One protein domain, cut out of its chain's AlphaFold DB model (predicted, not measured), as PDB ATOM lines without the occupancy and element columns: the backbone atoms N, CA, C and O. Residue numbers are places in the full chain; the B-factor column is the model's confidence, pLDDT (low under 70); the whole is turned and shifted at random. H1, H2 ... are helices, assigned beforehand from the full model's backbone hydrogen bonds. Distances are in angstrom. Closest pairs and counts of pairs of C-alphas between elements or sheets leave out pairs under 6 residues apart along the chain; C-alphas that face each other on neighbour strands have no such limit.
ATOM      1  N   GLU A  11      43.780   2.848 -47.426       92.44
ATOM      2  CA  GLU A  11      44.670   3.272 -48.509       92.44
ATOM      3  C   GLU A  11      43.944   4.164 -49.522       92.44
ATOM      4  O   GLU A  11      44.486   5.181 -49.958       92.44
ATOM      5  N   LYS A  12      42.681   3.848 -49.845       91.00
ATOM      6  CA  LYS A  12      41.870   4.690 -50.736       91.00
ATOM      7  C   LYS A  12      41.540   6.037 -50.102       91.00
ATOM      8  O   LYS A  12      41.479   7.034 -50.821       91.00
ATOM      9  N   ILE A  13      41.341   6.081 -48.783       90.31
ATOM     10  CA  ILE A  13      41.133   7.335 -48.048       90.31
ATOM     11  C   ILE A  13      42.396   8.191 -48.158       90.31
ATOM     12  O   ILE A  13      42.317   9.340 -48.588       90.31
ATOM     13  N   VAL A  14      43.566   7.616 -47.872       91.81
ATOM     14  CA  VAL A  14      44.858   8.316 -47.961       91.81
ATOM     15  C   VAL A  14      45.106   8.861 -49.368       91.81
ATOM     16  O   VAL A  14      45.454  10.033 -49.526       91.81
ATOM     17  N   ASP A  15      44.890   8.049 -50.402       93.12
ATOM     18  CA  ASP A  15      45.077   8.481 -51.789       93.12
ATOM     19  C   ASP A  15      44.078   9.560 -52.214       93.12
ATOM     20  O   ASP A  15      44.429  10.451 -52.989       93.12
ATOM     21  N   THR A  16      42.855   9.524 -51.684       92.38
ATOM     22  CA  THR A  16      41.857  10.575 -51.921       92.38
ATOM     23  C   THR A  16      42.290  11.885 -51.269       92.38
ATOM     24  O   THR A  16      42.295  12.922 -51.929       92.38
ATOM     25  N   VAL A  17      42.745  11.843 -50.013       92.62
ATOM     26  CA  VAL A  17      43.229  13.028 -49.288       92.62
ATOM     27  C   VAL A  17      44.425  13.669 -50.001       92.62
ATOM     28  O   VAL A  17      44.479  14.889 -50.140       92.62
ATOM     29  N   LYS A  18      45.342  12.869 -50.560       93.31
ATOM     30  CA  LYS A  18      46.479  13.357 -51.367       93.31
ATOM     31  C   LYS A  18      46.089  14.043 -52.680       93.31
ATOM     32  O   LYS A  18      46.952  14.645 -53.313       93.31
ATOM     33  N   ARG A  19      44.837  13.936 -53.128       95.94
ATOM     34  CA  ARG A  19      44.339  14.613 -54.339       95.94
ATOM     35  C   ARG A  19      43.566  15.889 -54.031       95.94
ATOM     36  O   ARG A  19      43.310  16.659 -54.949       95.94
ATOM     37  N   LEU A  20      43.216  16.115 -52.767       95.81
ATOM     38  CA  LEU A  20      42.585  17.356 -52.330       95.81
ATOM     39  C   LEU A  20      43.533  18.544 -52.523       95.81
ATOM     40  O   LEU A  20      44.759  18.376 -52.457       95.81
ATOM     41  N   SER A  21      42.944  19.724 -52.727       97.38
ATOM     42  CA  SER A  21      43.653  21.003 -52.669       97.38
ATOM     43  C   SER A  21      44.252  21.219 -51.273       97.38
ATOM     44  O   SER A  21      43.859  20.555 -50.314       97.38
ATOM     45  N   GLU A  22      45.216  22.130 -51.142       95.25
ATOM     46  CA  GLU A  22      45.783  22.468 -49.830       95.25
ATOM     47  C   GLU A  22      44.701  22.979 -48.868       95.25
ATOM     48  O   GLU A  22      44.587  22.476 -47.751       95.25
ATOM     49  N   GLU A  23      43.833  23.869 -49.354       96.00
ATOM     50  CA  GLU A  23      42.706  24.415 -48.594       96.00
ATOM     51  C   GLU A  23      41.740  23.313 -48.125       96.00
ATOM     52  O   GLU A  23      41.328  23.282 -46.964       96.00
ATOM     53  N   ASP A  24      41.400  22.358 -48.993       96.56
ATOM     54  CA  ASP A  24      40.494  21.267 -48.620       96.56
ATOM     55  C   ASP A  24      41.144  20.270 -47.654       96.56
ATOM     56  O   ASP A  24      40.459  19.712 -46.793       96.56
ATOM     57  N   ARG A  25      42.463  20.048 -47.750       95.56
ATOM     58  CA  ARG A  25      43.194  19.235 -46.762       95.56
ATOM     59  C   ARG A  25      43.202  19.894 -45.399       95.56
ATOM     60  O   ARG A  25      43.002  19.202 -44.405       95.56
ATOM     61  N   GLU A  26      43.417  21.202 -45.349       93.88
ATOM     62  CA  GLU A  26      43.388  21.967 -44.107       93.88
ATOM     63  C   GLU A  26      41.996  21.913 -43.464       93.88
ATOM     64  O   GLU A  26      41.860  21.570 -42.286       93.88
ATOM     65  N   ARG A  27      40.939  22.139 -44.254       93.88
ATOM     66  CA  ARG A  27      39.550  21.994 -43.790       93.88
ATOM     67  C   ARG A  27      39.281  20.597 -43.232       93.88
ATOM     68  O   ARG A  27      38.696  20.473 -42.157       93.88
ATOM     69  N   LEU A  28      39.726  19.549 -43.932       94.81
ATOM     70  CA  LEU A  28      39.586  18.169 -43.466       94.81
ATOM     71  C   LEU A  28      40.358  17.927 -42.164       94.81
ATOM     72  O   LEU A  28      39.822  17.295 -41.256       94.81
ATOM     73  N   PHE A  29      41.587  18.437 -42.056       94.00
ATOM     74  CA  PHE A  29      42.410  18.301 -40.857       94.00
ATOM     75  C   PHE A  29      41.680  18.836 -39.624       94.00
ATOM     76  O   PHE A  29      41.564  18.117 -38.632       94.00
ATOM     77  N   PHE A  30      41.126  20.048 -39.692       94.50
ATOM     78  CA  PHE A  30      40.384  20.626 -38.571       94.50
ATOM     79  C   PHE A  30      39.025  19.956 -38.332       94.50
ATOM     80  O   PHE A  30      38.575  19.905 -37.190       94.50
ATOM     81  N   ALA A  31      38.391  19.398 -39.367       93.25
ATOM     82  CA  ALA A  31      37.136  18.661 -39.213       93.25
ATOM     83  C   ALA A  31      37.306  17.349 -38.429       93.25
ATOM     84  O   ALA A  31      36.415  16.974 -37.674       93.25
ATOM     85  N   VAL A  32      38.437  16.653 -38.598       94.00
ATOM     86  CA  VAL A  32      38.703  15.380 -37.900       94.00
ATOM     87  C   VAL A  32      39.494  15.552 -36.599       94.00
ATOM     88  O   VAL A  32      39.514  14.637 -35.780       94.00
ATOM     89  N   ASN A  33      40.124  16.712 -36.382       94.06
ATOM     90  CA  ASN A  33      40.897  17.027 -35.179       94.06
ATOM     91  C   ASN A  33      40.258  18.184 -34.389       94.06
ATOM     92  O   ASN A  33      40.723  19.327 -34.442       94.06
ATOM     93  N   GLU A  34      39.213  17.884 -33.612       93.25
ATOM     94  CA  GLU A  34      38.451  18.894 -32.857       93.25
ATOM     95  C   GLU A  34      39.307  19.718 -31.880       93.25
ATOM     96  O   GLU A  34      39.070  20.913 -31.708       93.25
ATOM     97  N   ASP A  35      40.318  19.117 -31.246       95.62
ATOM     98  CA  ASP A  35      41.203  19.826 -30.314       95.62
ATOM     99  C   ASP A  35      42.007  20.929 -31.000       95.62
ATOM    100  O   ASP A  35      42.098  22.046 -30.486       95.62
ATOM    101  N   TYR A  36      42.524  20.642 -32.194       93.19
ATOM    102  CA  TYR A  36      43.233  21.624 -33.004       93.19
ATOM    103  C   TYR A  36      42.286  22.712 -33.509       93.19
ATOM    104  O   TYR A  36      42.636  23.890 -33.469       93.19
ATOM    105  N   ALA A  37      41.065  22.349 -33.911       93.56
ATOM    106  CA  ALA A  37      40.053  23.326 -34.305       93.56
ATOM    107  C   ALA A  37      39.685  24.265 -33.141       93.56
ATOM    108  O   ALA A  37      39.596  25.482 -33.320       93.56
ATOM    109  N   ARG A  38      39.536  23.724 -31.922       94.19
ATOM    110  CA  ARG A  38      39.307  24.515 -30.704       94.19
ATOM    111  C   ARG A  38      40.478  25.438 -30.390       94.19
ATOM    112  O   ARG A  38      40.247  26.595 -30.038       94.19
ATOM    113  N   ALA A  39      41.710  24.946 -30.502       95.00
ATOM    114  CA  ALA A  39      42.908  25.749 -30.274       95.00
ATOM    115  C   ALA A  39      42.995  26.918 -31.268       95.00
ATOM    116  O   ALA A  39      43.146  28.062 -30.844       95.00
ATOM    117  N   LEU A  40      42.788  26.655 -32.564       92.69
ATOM    118  CA  LEU A  40      42.774  27.692 -33.598       92.69
ATOM    119  C   LEU A  40      41.682  28.742 -33.341       92.69
ATOM    120  O   LEU A  40      41.921  29.940 -33.483       92.69
ATOM    121  N   GLY A  41      40.492  28.301 -32.917       94.31
ATOM    122  CA  GLY A  41      39.404  29.196 -32.522       94.31
ATOM    123  C   GLY A  41      39.805  30.143 -31.390       94.31
ATOM    124  O   GLY A  41      39.632  31.353 -31.524       94.31
ATOM    125  N   LYS A  42      40.411  29.613 -30.319       95.75
ATOM    126  CA  LYS A  42      40.900  30.419 -29.187       95.75
ATOM    127  C   LYS A  42      41.966  31.425 -29.611       95.75
ATOM    128  O   LYS A  42      41.846  32.594 -29.268       95.75
ATOM    129  N   MET A  43      42.948  30.993 -30.405       93.94
ATOM    130  CA  MET A  43      44.002  31.878 -30.917       93.94
ATOM    131  C   MET A  43      43.422  33.042 -31.726       93.94
ATOM    132  O   MET A  43      43.832  34.188 -31.563       93.94
ATOM    133  N   ARG A  44      42.430  32.769 -32.584       93.50
ATOM    134  CA  ARG A  44      41.753  33.808 -33.370       93.50
ATOM    135  C   ARG A  44      41.004  34.800 -32.478       93.50
ATOM    136  O   ARG A  44      41.010  35.999 -32.752       93.50
ATOM    137  N   ASP A  45      40.334  34.305 -31.444       95.88
ATOM    138  CA  ASP A  45      39.563  35.142 -30.527       95.88
ATOM    139  C   ASP A  45      40.487  36.021 -29.661       95.88
ATOM    140  O   ASP A  45      40.202  37.206 -29.470       95.88
ATOM    141  N   GLU A  46      41.626  35.484 -29.215       93.44
ATOM    142  CA  GLU A  46      42.680  36.230 -28.515       93.44
ATOM    143  C   GLU A  46      43.293  37.313 -29.407       93.44
ATOM    144  O   GLU A  46      43.268  38.484 -29.032       93.44
ATOM    145  N   ALA A  47      43.710  36.971 -30.630       90.62
ATOM    146  CA  ALA A  47      44.252  37.940 -31.583       90.62
ATOM    147  C   ALA A  47      43.259  39.079 -31.882       90.62
ATOM    148  O   ALA A  47      43.632  40.250 -31.989       90.62
ATOM    149  N   ARG A  48      41.960  38.763 -31.978       91.44
ATOM    150  CA  ARG A  48      40.910  39.776 -32.150       91.44
ATOM    151  C   ARG A  48      40.789  40.683 -30.927       91.44
ATOM    152  O   ARG A  48      40.592  41.886 -31.093       91.44
ATOM    153  N   LYS A  49      40.876  40.121 -29.721       93.94
ATOM    154  CA  LYS A  49      40.820  40.878 -28.467       93.94
ATOM    155  C   LYS A  49      42.018  41.821 -28.338       93.94
ATOM    156  O   LYS A  49      41.816  42.989 -28.023       93.94
ATOM    157  N   GLU A  50      43.226  41.345 -28.624       91.06
ATOM    158  CA  GLU A  50      44.451  42.158 -28.620       91.06
ATOM    159  C   GLU A  50      44.370  43.289 -29.649       91.06
ATOM    160  O   GLU A  50      44.615  44.451 -29.323       91.06
ATOM    161  N   HIS A  51      43.896  42.992 -30.864       90.06
ATOM    162  CA  HIS A  51      43.667  44.013 -31.885       90.06
ATOM    163  C   HIS A  51      42.687  45.102 -31.429       90.06
ATOM    164  O   HIS A  51      42.928  46.289 -31.643       90.06
ATOM    165  N   GLN A  52      41.593  44.717 -30.766       90.56
ATOM    166  CA  GLN A  52      40.621  45.661 -30.206       90.56
ATOM    167  C   GLN A  52      41.180  46.474 -29.032       90.56
ATOM    168  O   GLN A  52      40.771  47.619 -28.849       90.56
ATOM    169  N   ALA A  53      42.101  45.902 -28.254       92.44
ATOM    170  CA  ALA A  53      42.799  46.590 -27.171       92.44
ATOM    171  C   ALA A  53      43.880  47.567 -27.675       92.44
ATOM    172  O   ALA A  53      44.341  48.408 -26.910       92.44
ATOM    173  N   GLY A  54      44.246  47.499 -28.960       89.69
ATOM    174  CA  GLY A  54      45.333  48.286 -29.546       89.69
ATOM    175  C   GLY A  54      46.707  47.621 -29.427       89.69
ATOM    176  O   GLY A  54      47.680  48.159 -29.948       89.69
ATOM    177  N   ASP A  55      46.773  46.426 -28.840       86.19
ATOM    178  CA  ASP A  55      47.989  45.633 -28.629       86.19
ATOM    179  C   ASP A  55      48.323  44.783 -29.868       86.19
ATOM    180  O   ASP A  55      48.685  43.615 -29.782       86.19
ATOM    181  N   SER A  56      48.164  45.359 -31.062       85.62
ATOM    182  CA  SER A  56      48.473  44.688 -32.328       85.62
ATOM    183  C   SER A  56      49.274  45.597 -33.248       85.62
ATOM    184  O   SER A  56      48.950  46.778 -33.403       85.62
ATOM    185  N   THR A  57      50.280  45.036 -33.914       83.12
ATOM    186  CA  THR A  57      51.099  45.767 -34.883       83.12
ATOM    187  C   THR A  57      50.503  45.625 -36.286       83.12
ATOM    188  O   THR A  57      50.333  44.506 -36.773       83.12
ATOM    189  N   PRO A  58      50.197  46.731 -36.989       82.31
ATOM    190  CA  PRO A  58      49.786  46.672 -38.386       82.31
ATOM    191  C   PRO A  58      50.872  46.035 -39.261       82.31
ATOM    192  O   PRO A  58      52.030  46.428 -39.171       82.31
ATOM    193  N   LEU A  59      50.489  45.149 -40.187       81.69
ATOM    194  CA  LEU A  59      51.405  44.478 -41.131       81.69
ATOM    195  C   LEU A  59      52.372  45.435 -41.847       81.69
ATOM    196  O   LEU A  59      53.561  45.172 -41.925       81.69
ATOM    197  N   LYS A  60      51.893  46.605 -42.279       84.19
ATOM    198  CA  LYS A  60      52.716  47.651 -42.923       84.19
ATOM    199  C   LYS A  60      53.860  48.212 -42.056       84.19
ATOM    200  O   LYS A  60      54.697  48.953 -42.564       84.19
ATOM    201  N   ASN A  61      53.838  47.949 -40.751       82.75
ATOM    202  CA  ASN A  61      54.850  48.396 -39.799       82.75
ATOM    203  C   ASN A  61      55.843  47.276 -39.432       82.75
ATOM    204  O   ASN A  61      56.817  47.580 -38.758       82.75
ATOM    205  N   LEU A  62      55.613  46.027 -39.864       77.94
ATOM    206  CA  LEU A  62      56.494  44.885 -39.587       77.94
ATOM    207  C   LEU A  62      57.769  44.874 -40.452       77.94
ATOM    208  O   LEU A  62      58.780  44.351 -40.011       77.94
TER     209      LEU A  62
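What this domain is: This is residues 11 to 62 of the 65 residues of an uncharacterized protein of bacterium BMS3Abin10 (UniProt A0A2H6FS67). The model is an open, stepped line of helices with no core: the long helix H3 makes the base, H2 turns off from its first end as a corner, and residues 54 to 58 with the short H4 turn off at its other end to the same side, like a wide U. H1 continues outward from the far end of H2, away from H3. The printed part has 52 residues with four named helices, H1, H2, H3, H4 in chain order, and no named strand; the class is all helix. The whole is extended, with a radius of gyration of the C-alphas of 16.3 A, and flat, spanning 49 by 25 by 10 A.

Where its parts are: H1 is residues 11 to 17, with C-alpha 11 at (44.670, 3.272, -48.509). H2 is residues 22 to 32, 15.6 A from first to last C-alpha. H3, residues 34 to 53, measures 28.6 A and ends with C-alpha 53 at (42.799, 46.590, -27.171). H4 is residues 59 to 62, with C-alpha 62 at (56.494, 44.885, -39.587).

How they stand to each other: H1 and H2 are close but not clearly touching; their closest C-alphas, of Val 17 and Arg 25, are 6.7 A apart. They run opposite ways at a steep tilt of 60 degrees. H2 and H3 only just touch, with 3 pairs of C-alphas within 8 A, and touch only at the corner by their link. H3 does so with residues 36 to 37 alone; the closest C-alphas, of Phe 30 and Ala 37, are 5.1 A apart. Their lines are only just about perpendicular, at 71 degrees. H3 and H4 are apart. In H1, H2 and H3 every O i to N i+4 pair is within hydrogen-bond range; H4 is too short for such a pair.

The domain as a whole: The two C-alphas farthest apart, of Glu 11 and Gly 54, are 48.8 A apart. The printed part has no cut, and its three links are tight. Mean pLDDT of the printed part is 91.9, and no printed residue is under 70.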